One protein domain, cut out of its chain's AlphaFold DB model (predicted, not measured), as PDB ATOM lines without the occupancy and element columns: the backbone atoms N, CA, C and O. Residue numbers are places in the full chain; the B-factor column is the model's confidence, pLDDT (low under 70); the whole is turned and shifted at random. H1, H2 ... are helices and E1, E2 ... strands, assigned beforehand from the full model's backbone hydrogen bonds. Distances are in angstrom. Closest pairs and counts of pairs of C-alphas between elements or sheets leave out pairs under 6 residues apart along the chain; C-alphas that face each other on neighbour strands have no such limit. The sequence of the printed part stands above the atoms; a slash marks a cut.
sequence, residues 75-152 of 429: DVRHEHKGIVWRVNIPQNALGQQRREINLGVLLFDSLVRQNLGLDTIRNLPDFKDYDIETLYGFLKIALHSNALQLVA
ATOM      1  N   ASP A  75     277.203 -93.758  14.273       60.53
ATOM      2  CA  ASP A  75     278.068 -94.546  15.174       60.53
ATOM      3  C   ASP A  75     279.569 -94.624  14.821       60.53
ATOM      4  O   ASP A  75     280.179 -95.694  14.779       60.53
ATOM      5  N   VAL A  76     280.223 -93.471  14.626       73.69
ATOM      6  CA  VAL A  76     281.696 -93.431  14.643       73.69
ATOM      7  C   VAL A  76     282.181 -93.312  16.084       73.69
ATOM      8  O   VAL A  76     281.930 -92.311  16.763       73.69
ATOM      9  N   ARG A  77     282.898 -94.337  16.553       84.69
ATOM     10  CA  ARG A  77     283.619 -94.314  17.828       84.69
ATOM     11  C   ARG A  77     284.964 -93.612  17.651       84.69
ATOM     12  O   ARG A  77     285.788 -94.009  16.832       84.69
ATOM     13  N   HIS A  78     285.198 -92.601  18.470       89.06
ATOM     14  CA  HIS A  78     286.425 -91.823  18.529       89.06
ATOM     15  C   HIS A  78     287.103 -92.015  19.884       89.06
ATOM     16  O   HIS A  78     286.436 -92.227  20.899       89.06
ATOM     17  N   GLU A  79     288.429 -91.907  19.905       91.81
ATOM     18  CA  GLU A  79     289.219 -92.004  21.126       91.81
ATOM     19  C   GLU A  79     290.401 -91.031  21.098       91.81
ATOM     20  O   GLU A  79     291.097 -90.893  20.090       91.81
ATOM     21  N   HIS A  80     290.644 -90.366  22.225       91.06
ATOM     22  CA  HIS A  80     291.848 -89.582  22.454       91.06
ATOM     23  C   HIS A  80     292.219 -89.600  23.938       91.06
ATOM     24  O   HIS A  80     291.455 -89.127  24.778       91.06
ATOM     25  N   LYS A  81     293.411 -90.128  24.260       89.62
ATOM     26  CA  LYS A  81     293.947 -90.212  25.635       89.62
ATOM     27  C   LYS A  81     292.946 -90.817  26.631       89.62
ATOM     28  O   LYS A  81     292.701 -90.262  27.694       89.62
ATOM     29  N   GLY A  82     292.325 -91.934  26.250       91.81
ATOM     30  CA  GLY A  82     291.349 -92.651  27.076       91.81
ATOM     31  C   GLY A  82     289.956 -92.017  27.143       91.81
ATOM     32  O   GLY A  82     289.032 -92.659  27.636       91.81
ATOM     33  N   ILE A  83     289.764 -90.796  26.628       94.56
ATOM     34  CA  ILE A  83     288.427 -90.233  26.419       94.56
ATOM     35  C   ILE A  83     287.864 -90.868  25.154       94.56
ATOM     36  O   ILE A  83     288.446 -90.724  24.079       94.56
ATOM     37  N   VAL A  84     286.730 -91.550  25.281       95.00
ATOM     38  CA  VAL A  84     286.044 -92.222  24.177       95.00
ATOM     39  C   VAL A  84     284.682 -91.574  23.990       95.00
ATOM     40  O   VAL A  84     283.944 -91.394  24.961       95.00
ATOM     41  N   TRP A  85     284.325 -91.247  22.751       94.94
ATOM     42  CA  TRP A  85     283.010 -90.709  22.409       94.94
ATOM     43  C   TRP A  85     282.484 -91.302  21.108       94.94
ATOM     44  O   TRP A  85     283.233 -91.839  20.297       94.94
ATOM     45  N   ARG A  86     281.176 -91.197  20.922       93.75
ATOM     46  CA  ARG A  86     280.460 -91.590  19.718       93.75
ATOM     47  C   ARG A  86     279.817 -90.371  19.080       93.75
ATOM     48  O   ARG A  86     279.275 -89.523  19.794       93.75
ATOM     49  N   VAL A  87     279.826 -90.337  17.751       91.81
ATOM     50  CA  VAL A  87     279.021 -89.408  16.955       91.81
ATOM     51  C   VAL A  87     277.923 -90.177  16.212       91.81
ATOM     52  O   VAL A  87     278.212 -91.167  15.543       91.81
ATOM     53  N   ASN A  88     276.668 -89.748  16.370       89.50
ATOM     54  CA  ASN A  88     275.489 -90.331  15.721       89.50
ATOM     55  C   ASN A  88     274.445 -89.244  15.415       89.50
ATOM     56  O   ASN A  88     273.572 -88.966  16.236       89.50
ATOM     57  N   ILE A  89     274.562 -88.578  14.267       86.94
ATOM     58  CA  ILE A  89     273.729 -87.409  13.955       86.94
ATOM     59  C   ILE A  89     272.345 -87.869  13.477       86.94
ATOM     60  O   ILE A  89     272.268 -88.533  12.446       86.94
ATOM     61  N   PRO A  90     271.237 -87.470  14.137       82.56
ATOM     62  CA  PRO A  90     269.903 -87.916  13.747       82.56
ATOM     63  C   PRO A  90     269.587 -87.605  12.278       82.56
ATOM     64  O   PRO A  90     269.676 -86.453  11.854       82.56
ATOM     65  N   GLN A  91     269.158 -88.609  11.508       81.00
ATOM     66  CA  GLN A  91     268.855 -88.458  10.073       81.00
ATOM     67  C   GLN A  91     267.729 -87.445   9.793       81.00
ATOM     68  O   GLN A  91     267.668 -86.850   8.719       81.00
ATOM     69  N   ASN A  92     266.840 -87.222  10.766       81.31
ATOM     70  CA  ASN A  92     265.772 -86.224  10.690       81.31
ATOM     71  C   ASN A  92     266.239 -84.792  11.011       81.31
ATOM     72  O   ASN A  92     265.466 -83.855  10.809       81.31
ATOM     73  N   ALA A  93     267.468 -84.598  11.500       83.38
ATOM     74  CA  ALA A  93     268.048 -83.271  11.646       83.38
ATOM     75  C   ALA A  93     268.448 -82.754  10.259       83.38
ATOM     76  O   ALA A  93     269.354 -83.285   9.617       83.38
ATOM     77  N   LEU A  94     267.776 -81.702   9.789       81.88
ATOM     78  CA  LEU A  94     267.974 -81.127   8.455       81.88
ATOM     79  C   LEU A  94     268.336 -79.639   8.532       81.88
ATOM     80  O   LEU A  94     268.119 -78.971   9.546       81.88
ATOM     81  N   GLY A  95     268.895 -79.114   7.438       87.38
ATOM     82  CA  GLY A  95     269.190 -77.689   7.272       87.38
ATOM     83  C   GLY A  95     270.009 -77.105   8.427       87.38
ATOM     84  O   GLY A  95     271.086 -77.605   8.759       87.38
ATOM     85  N   GLN A  96     269.479 -76.047   9.044       89.38
ATOM     86  CA  GLN A  96     270.140 -75.330  10.134       89.38
ATOM     87  C   GLN A  96     270.413 -76.226  11.355       89.38
ATOM     88  O   GLN A  96     271.506 -76.162  11.906       89.38
ATOM     89  N   GLN A  97     269.489 -77.118  11.730       90.69
ATOM     90  CA  GLN A  97     269.675 -78.006  12.889       90.69
ATOM     91  C   GLN A  97     270.865 -78.949  12.689       90.69
ATOM     92  O   GLN A  97     271.714 -79.085  13.570       90.69
ATOM     93  N   ARG A  98     270.971 -79.565  11.501       90.19
ATOM     94  CA  ARG A  98     272.101 -80.445  11.168       90.19
ATOM     95  C   ARG A  98     273.422 -79.686  11.202       90.19
ATOM     96  O   ARG A  98     274.412 -80.197  11.717       90.19
ATOM     97  N   ARG A  99     273.428 -78.456  10.681       89.31
ATOM     98  CA  ARG A  99     274.604 -77.580  10.700       89.31
ATOM     99  C   ARG A  99     275.058 -77.272  12.129       89.31
ATOM    100  O   ARG A  99     276.244 -77.386  12.412       89.31
ATOM    101  N   GLU A 100     274.139 -76.919  13.021       94.94
ATOM    102  CA  GLU A 100     274.448 -76.607  14.425       94.94
ATOM    103  C   GLU A 100     274.987 -77.826  15.181       94.94
ATOM    104  O   GLU A 100     275.968 -77.707  15.915       94.94
ATOM    105  N   ILE A 101     274.407 -79.008  14.948       93.75
ATOM    106  CA  ILE A 101     274.921 -80.272  15.491       93.75
ATOM    107  C   ILE A 101     276.346 -80.534  14.987       93.75
ATOM    108  O   ILE A 101     277.236 -80.800  15.794       93.75
ATOM    109  N   ASN A 102     276.580 -80.414  13.676       91.62
ATOM    110  CA  ASN A 102     277.900 -80.618  13.073       91.62
ATOM    111  C   ASN A 102     278.951 -79.671  13.659       91.62
ATOM    112  O   ASN A 102     280.044 -80.111  14.008       91.62
ATOM    113  N   LEU A 103     278.615 -78.387  13.822       93.31
ATOM    114  CA  LEU A 103     279.503 -77.409  14.455       93.31
ATOM    115  C   LEU A 103     279.786 -77.766  15.919       93.31
ATOM    116  O   LEU A 103     280.916 -77.604  16.375       93.31
ATOM    117  N   GLY A 104     278.801 -78.297  16.651       94.75
ATOM    118  CA  GLY A 104     278.981 -78.770  18.023       94.75
ATOM    119  C   GLY A 104     279.914 -79.979  18.127       94.75
ATOM    120  O   GLY A 104     280.788 -80.007  18.996       94.75
ATOM    121  N   VAL A 105     279.778 -80.947  17.215       94.06
ATOM    122  CA  VAL A 105     280.673 -82.113  17.112       94.06
ATOM    123  C   VAL A 105     282.093 -81.677  16.742       94.06
ATOM    124  O   VAL A 105     283.047 -82.084  17.403       94.06
ATOM    125  N   LEU A 106     282.241 -80.807  15.738       91.50
ATOM    126  CA  LEU A 106     283.539 -80.281  15.308       91.50
ATOM    127  C   LEU A 106     284.231 -79.487  16.424       91.50
ATOM    128  O   LEU A 106     285.444 -79.602  16.620       91.50
ATOM    129  N   LEU A 107     283.461 -78.704  17.184       92.81
ATOM    130  CA  LEU A 107     283.961 -77.963  18.337       92.81
ATOM    131  C   LEU A 107     284.461 -78.921  19.424       92.81
ATOM    132  O   LEU A 107     285.533 -78.696  19.985       92.81
ATOM    133  N   PHE A 108     283.722 -79.997  19.702       93.56
ATOM    134  CA  PHE A 108     284.158 -81.017  20.654       93.56
ATOM    135  C   PHE A 108     285.448 -81.708  20.198       93.56
ATOM    136  O   PHE A 108     286.383 -81.798  20.988       93.56
ATOM    137  N   ASP A 109     285.542 -82.139  18.936       90.88
ATOM    138  CA  ASP A 109     286.762 -82.755  18.394       90.88
ATOM    139  C   ASP A 109     287.969 -81.803  18.475       90.88
ATOM    140  O   ASP A 109     289.035 -82.185  18.962       90.88
ATOM    141  N   SER A 110     287.785 -80.530  18.116       90.00
ATOM    142  CA  SER A 110     288.836 -79.504  18.216       90.00
ATOM    143  C   SER A 110     289.335 -79.316  19.655       90.00
ATOM    144  O   SER A 110     290.536 -79.185  19.897       90.00
ATOM    145  N   LEU A 111     288.421 -79.328  20.627       89.88
ATOM    146  CA  LEU A 111     288.756 -79.169  22.042       89.88
ATOM    147  C   LEU A 111     289.409 -80.428  22.626       89.88
ATOM    148  O   LEU A 111     290.391 -80.333  23.351       89.88
ATOM    149  N   VAL A 112     288.880 -81.610  22.310       90.12
ATOM    150  CA  VAL A 112     289.270 -82.863  22.971       90.12
ATOM    151  C   VAL A 112     290.388 -83.572  22.229       90.12
ATOM    152  O   VAL A 112     291.405 -83.906  22.833       90.12
ATOM    153  N   ARG A 113     290.219 -83.804  20.924       88.25
ATOM    154  CA  ARG A 113     291.174 -84.558  20.105       88.25
ATOM    155  C   ARG A 113     292.369 -83.709  19.706       88.25
ATOM    156  O   ARG A 113     293.505 -84.166  19.795       88.25
ATOM    157  N   GLN A 114     292.113 -82.485  19.249       86.81
ATOM    158  CA  GLN A 114     293.166 -81.574  18.786       86.81
ATOM    159  C   GLN A 114     293.755 -80.742  19.934       86.81
ATOM    160  O   GLN A 114     294.806 -80.121  19.766       86.81
ATOM    161  N   ASN A 115     293.119 -80.769  21.114       87.06
ATOM    162  CA  ASN A 115     293.563 -80.080  22.327       87.06
ATOM    163  C   ASN A 115     293.812 -78.576  22.098       87.06
ATOM    164  O   ASN A 115     294.779 -77.996  22.612       87.06
ATOM    165  N   LEU A 116     292.969 -77.958  21.264       87.62
ATOM    166  CA  LEU A 116     293.037 -76.539  20.937       87.62
ATOM    167  C   LEU A 116     292.322 -75.716  22.011       87.62
ATOM    168  O   LEU A 116     291.257 -76.087  22.496       87.62
ATOM    169  N   GLY A 117     292.883 -74.557  22.353       86.06
ATOM    170  CA  GLY A 117     292.193 -73.582  23.196       86.06
ATOM    171  C   GLY A 117     291.077 -72.871  22.425       86.06
ATOM    172  O   GLY A 117     291.157 -72.716  21.206       86.06
ATOM    173  N   LEU A 118     290.061 -72.372  23.135       84.88
ATOM    174  CA  LEU A 118     288.942 -71.644  22.514       84.88
ATOM    175  C   LEU A 118     289.398 -70.436  21.692       84.88
ATOM    176  O   LEU A 118     288.831 -70.185  20.637       84.88
ATOM    177  N   ASP A 119     290.431 -69.719  22.137       85.69
ATOM    178  CA  ASP A 119     290.969 -68.571  21.397       85.69
ATOM    179  C   ASP A 119     291.530 -68.986  20.030       85.69
ATOM    180  O   ASP A 119     291.360 -68.274  19.045       85.69
ATOM    181  N   THR A 120     292.156 -70.162  19.943       88.75
ATOM    182  CA  THR A 120     292.622 -70.729  18.671       88.75
ATOM    183  C   THR A 120     291.445 -71.176  17.813       88.75
ATOM    184  O   THR A 120     291.389 -70.838  16.634       88.75
ATOM    185  N   ILE A 121     290.482 -71.882  18.410       88.88
ATOM    186  CA  ILE A 121     289.297 -72.397  17.712       88.88
ATOM    187  C   ILE A 121     288.482 -71.263  17.096       88.88
ATOM    188  O   ILE A 121     288.062 -71.374  15.951       88.88
ATOM    189  N   ARG A 122     288.318 -70.141  17.803       90.00
ATOM    190  CA  ARG A 122     287.609 -68.958  17.294       90.00
ATOM    191  C   ARG A 122     288.241 -68.342  16.054       90.00
ATOM    192  O   ARG A 122     287.574 -67.572  15.391       90.00
ATOM    193  N   ASN A 123     289.494 -68.648  15.737       90.38
ATOM    194  CA  ASN A 123     290.131 -68.154  14.519       90.38
ATOM    195  C   ASN A 123     290.027 -69.151  13.352       90.38
ATOM    196  O   ASN A 123     290.480 -68.842  12.250       90.38
ATOM    197  N   LEU A 124     289.442 -70.335  13.565       87.88
ATOM    198  CA  LEU A 124     289.229 -71.315  12.503       87.88
ATOM    199  C   LEU A 124     288.104 -70.860  11.554       87.88
ATOM    200  O   LEU A 124     287.138 -70.238  12.009       87.88
ATOM    201  N   PRO A 125     288.180 -71.196  10.251       91.25
ATOM    202  CA  PRO A 125     287.190 -70.779   9.256       91.25
ATOM    203  C   PRO A 125     285.738 -71.106   9.623       91.25
ATOM    204  O   PRO A 125     284.865 -70.282   9.367       91.25
ATOM    205  N   ASP A 126     285.496 -72.256  10.260       89.50
ATOM    206  CA  ASP A 126     284.157 -72.710  10.659       89.50
ATOM    207  C   ASP A 126     283.570 -71.940  11.855       89.50
ATOM    208  O   ASP A 126     282.357 -71.957  12.067       89.50
ATOM    209  N   PHE A 127     284.417 -71.260  12.641       92.25
ATOM    210  CA  PHE A 127     284.039 -70.661  13.927       92.25
ATOM    211  C   PHE A 127     284.256 -69.147  14.027       92.25
ATOM    212  O   PHE A 127     283.740 -68.528  14.957       92.25
ATOM    213  N   LYS A 128     284.988 -68.544  13.082       92.56
ATOM    214  CA  LYS A 128     285.393 -67.124  13.106       92.56
ATOM    215  C   LYS A 128     284.253 -66.117  13.229       92.56
ATOM    216  O   LYS A 128     284.452 -65.039  13.779       92.56
ATOM    217  N   ASP A 129     283.070 -66.486  12.750       94.06
ATOM    218  CA  ASP A 129     281.899 -65.611  12.726       94.06
ATOM    219  C   ASP A 129     281.007 -65.783  13.973       94.06
ATOM    220  O   ASP A 129     279.958 -65.149  14.075       94.06
ATOM    221  N   TYR A 130     281.409 -66.624  14.936       92.81
ATOM    222  CA  TYR A 130     280.624 -66.940  16.129       92.81
ATOM    223  C   TYR A 130     281.294 -66.461  17.421       92.81
ATOM    224  O   TYR A 130     282.506 -66.579  17.635       92.81
ATOM    225  N   ASP A 131     280.480 -65.939  18.338       89.88
ATOM    226  CA  ASP A 131     280.915 -65.691  19.708       89.88
ATOM    227  C   ASP A 131     280.987 -66.992  20.531       89.88
ATOM    228  O   ASP A 131     280.482 -68.049  20.150       89.88
ATOM    229  N   ILE A 132     281.642 -66.921  21.693       84.69
ATOM    230  CA  ILE A 132     281.849 -68.079  22.578       84.69
ATOM    231  C   ILE A 132     280.518 -68.672  23.065       84.69
ATOM    232  O   ILE A 132     280.420 -69.883  23.263       84.69
ATOM    233  N   GLU A 133     279.507 -67.834  23.289       85.81
ATOM    234  CA  GLU A 133     278.207 -68.286  23.783       85.81
ATOM    235  C   GLU A 133     277.496 -69.144  22.734       85.81
ATOM    236  O   GLU A 133     277.008 -70.230  23.052       85.81
ATOM    237  N   THR A 134     277.545 -68.712  21.478       90.94
ATOM    238  CA  THR A 134     277.012 -69.420  20.317       90.94
ATOM    239  C   THR A 134     277.746 -70.738  20.087       90.94
ATOM    240  O   THR A 134     277.103 -71.773  19.912       90.94
ATOM    241  N   LEU A 135     279.081 -70.745  20.196       91.12
ATOM    242  CA  LEU A 135     279.877 -71.976  20.132       91.12
ATOM    243  C   LEU A 135     279.445 -72.989  21.203       91.12
ATOM    244  O   LEU A 135     279.224 -74.166  20.909       91.12
ATOM    245  N   TYR A 136     279.244 -72.544  22.445       90.06
ATOM    246  CA  TYR A 136     278.695 -73.418  23.482       90.06
ATOM    247  C   TYR A 136     277.248 -73.829  23.227       90.06
ATOM    248  O   TYR A 136     276.869 -74.932  23.618       90.06
ATOM    249  N   GLY A 137     276.453 -72.983  22.575       91.94
ATOM    250  CA  GLY A 137     275.134 -73.336  22.063       91.94
ATOM    251  C   GLY A 137     275.202 -74.550  21.138       91.94
ATOM    252  O   GLY A 137     274.518 -75.538  21.395       91.94
ATOM    253  N   PHE A 138     276.093 -74.533  20.143       94.69
ATOM    254  CA  PHE A 138     276.293 -75.660  19.225       94.69
ATOM    255  C   PHE A 138     276.718 -76.936  19.954       94.69
ATOM    256  O   PHE A 138     276.133 -77.996  19.736       94.69
ATOM    257  N   LEU A 139     277.674 -76.838  20.885       94.19
ATOM    258  CA  LEU A 139     278.092 -77.992  21.684       94.19
ATOM    259  C   LEU A 139     276.933 -78.571  22.509       94.19
ATOM    260  O   LEU A 139     276.734 -79.783  22.528       94.19
ATOM    261  N   LYS A 140     276.131 -77.720  23.162       93.50
ATOM    262  CA  LYS A 140     274.935 -78.157  23.898       93.50
ATOM    263  C   LYS A 140     273.934 -78.840  22.972       93.50
ATOM    264  O   LYS A 140     273.399 -79.876  23.344       93.50
ATOM    265  N   ILE A 141     273.688 -78.291  21.784       94.75
ATOM    266  CA  ILE A 141     272.777 -78.886  20.800       94.75
ATOM    267  C   ILE A 141     273.260 -80.289  20.407       94.75
ATOM    268  O   ILE A 141     272.467 -81.229  20.440       94.75
ATOM    269  N   ALA A 142     274.554 -80.469  20.125       95.19
ATOM    270  CA  ALA A 142     275.124 -81.785  19.820       95.19
ATOM    271  C   ALA A 142     274.972 -82.783  20.988       95.19
ATOM    272  O   ALA A 142     274.625 -83.943  20.775       95.19
ATOM    273  N   LEU A 143     275.171 -82.330  22.230       94.44
ATOM    274  CA  LEU A 143     275.032 -83.162  23.431       94.44
ATOM    275  C   LEU A 143     273.569 -83.526  23.745       94.44
ATOM    276  O   LEU A 143     273.275 -84.684  24.030       94.44
ATOM    277  N   HIS A 144     272.639 -82.565  23.694       93.19
ATOM    278  CA  HIS A 144     271.221 -82.788  24.019       93.19
ATOM    279  C   HIS A 144     270.463 -83.530  22.911       93.19
ATOM    280  O   HIS A 144     269.486 -84.216  23.194       93.19
ATOM    281  N   SER A 145     270.921 -83.441  21.659       93.00
ATOM    282  CA  SER A 145     270.382 -84.249  20.554       93.00
ATOM    283  C   SER A 145     270.870 -85.699  20.572       93.00
ATOM    284  O   SER A 145     270.470 -86.473  19.706       93.00
ATOM    285  N   ASN A 146     271.727 -86.078  21.532       92.56
ATOM    286  CA  ASN A 146     272.449 -87.353  21.549       92.56
ATOM    287  C   ASN A 146     273.328 -87.591  20.307       92.56
ATOM    288  O   ASN A 146     273.795 -88.711  20.102       92.56
ATOM    289  N   ALA A 147     273.596 -86.548  19.514       93.50
ATOM    290  CA  ALA A 147     274.489 -86.642  18.370       93.50
ATOM    291  C   ALA A 147     275.949 -86.827  18.782       93.50
ATOM    292  O   ALA A 147     276.725 -87.407  18.033       93.50
ATOM    293  N   LEU A 148     276.308 -86.357  19.975       94.69
ATOM    294  CA  LEU A 148     277.602 -86.555  20.604       94.69
ATOM    295  C   LEU A 148     277.404 -87.217  21.971       94.69
ATOM    296  O   LEU A 148     276.747 -86.651  22.846       94.69
ATOM    297  N   GLN A 149     277.992 -88.395  22.174       95.44
ATOM    298  CA  GLN A 149     277.843 -89.165  23.412       95.44
ATOM    299  C   GLN A 149     279.195 -89.619  23.951       95.44
ATOM    300  O   GLN A 149     279.994 -90.201  23.225       95.44
ATOM    301  N   LEU A 150     279.442 -89.387  25.238       96.44
ATOM    302  CA  LEU A 150     280.608 -89.942  25.920       96.44
ATOM    303  C   LEU A 150     280.406 -91.440  26.163       96.44
ATOM    304  O   LEU A 150     279.315 -91.881  26.518       96.44
ATOM    305  N   VAL A 151     281.477 -92.204  25.980       96.38
ATOM    306  CA  VAL A 151     281.527 -93.659  26.182       96.38
ATOM    307  C   VAL A 151     282.495 -94.013  27.308       96.38
ATOM    308  O   VAL A 151     282.227 -94.934  28.072       96.38
ATOM    309  N   ALA A 152     283.605 -93.283  27.436       96.88
ATOM    310  CA  ALA A 152     284.546 -93.441  28.537       96.88
ATOM    311  C   ALA A 152     285.264 -92.122  28.835       96.88
ATOM    312  O   ALA A 152     285.575 -91.356  27.921       96.88
TER     313      ALA A 152
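What this domain is: This is residues 75 to 152 of the 429 residues of the protein "Helix-turn-helix domain-containing protein" of Anaerolineae bacterium (UniProt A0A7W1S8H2). A small three-stranded sheet, E1 to E3, is covered on one face by the long helix H1, which runs along its strands, and a second helix, H3, crosses H1 at close to a right angle and leads back to the sheet. The short helix H2 and the loop after it, residues 122 to 131, lie on the side of H1 away from the sheet. The printed part has 78 residues with three named helices and three named strands, in the order E1 E2 H1 H2 H3 E3. The sheet's order is E1 - E2 - E3, all antiparallel, and the class is mixed, helices and strands. The whole is compact, with a radius of gyration of the C-alphas of 12.1 A and spans of 32 by 29 by 17 A.

How they stand to each other: E1, residues 75 to 80, and E2, residues 83 to 88, form a hairpin, antiparallel at 158 degrees between their directions; N 78 and O 85 are 2.8 A apart, within hydrogen-bond range. E2, the inner strand, is also antiparallel to E3, residues 148 to 152, at 148 degrees, with N 86 and O 149 at 2.8 A. H1, residues 95 to 112, is on the sheet at a height of 10.8 A over the sheet, in two layers, a helix on one face of a sheet. It runs along the strands, at 12 degrees to E2 on the local plane. It lies over E2, on which 9 of its 18 C-alphas fall, and only just not over E1, on which 2 fall. H1 only just touches H2, residues 118 to 121, through its residues 107 to 111 alone, with 3 pairs of C-alphas within 8 A; the closest C-alphas are those of Ser 110 and Ile 121, 7.1 A apart. With its residues 100 to 108 alone, H1 touches H3, residues 132 to 144; the closest C-alphas, of Gly 104 and Leu 139, are 3.8 A apart, and the lines are about perpendicular at 79 degrees. H3 only grazes the sheet, with its residues 139 to 143. H2 is apart from E1, E2 and E3. In H1 and H3 every O i to N i+4 pair is within hydrogen-bond range; H2 is too short for such a pair, and its one O i to N i+3 pair is within range.

Where its parts are: E1 begins at C-alpha 75, (278.068, -94.546, 15.174), and is 16.4 A long; E2 is 16.8 A long. H1 begins at C-alpha 95, (269.190, -77.689, 7.272), and measures 26.0 A, H2 4.9 A and H3 18.2 A. E3, 12.6 A long, ends at C-alpha 152, (284.546, -93.441, 28.537).

The domain as a whole: The two C-alphas farthest apart, of Gly 82 and Gly 95, are 33.3 A from each other. The printed part has no cut. No link is long. The mean pLDDT of the printed part is 90.1, and residue 75 alone is under 70.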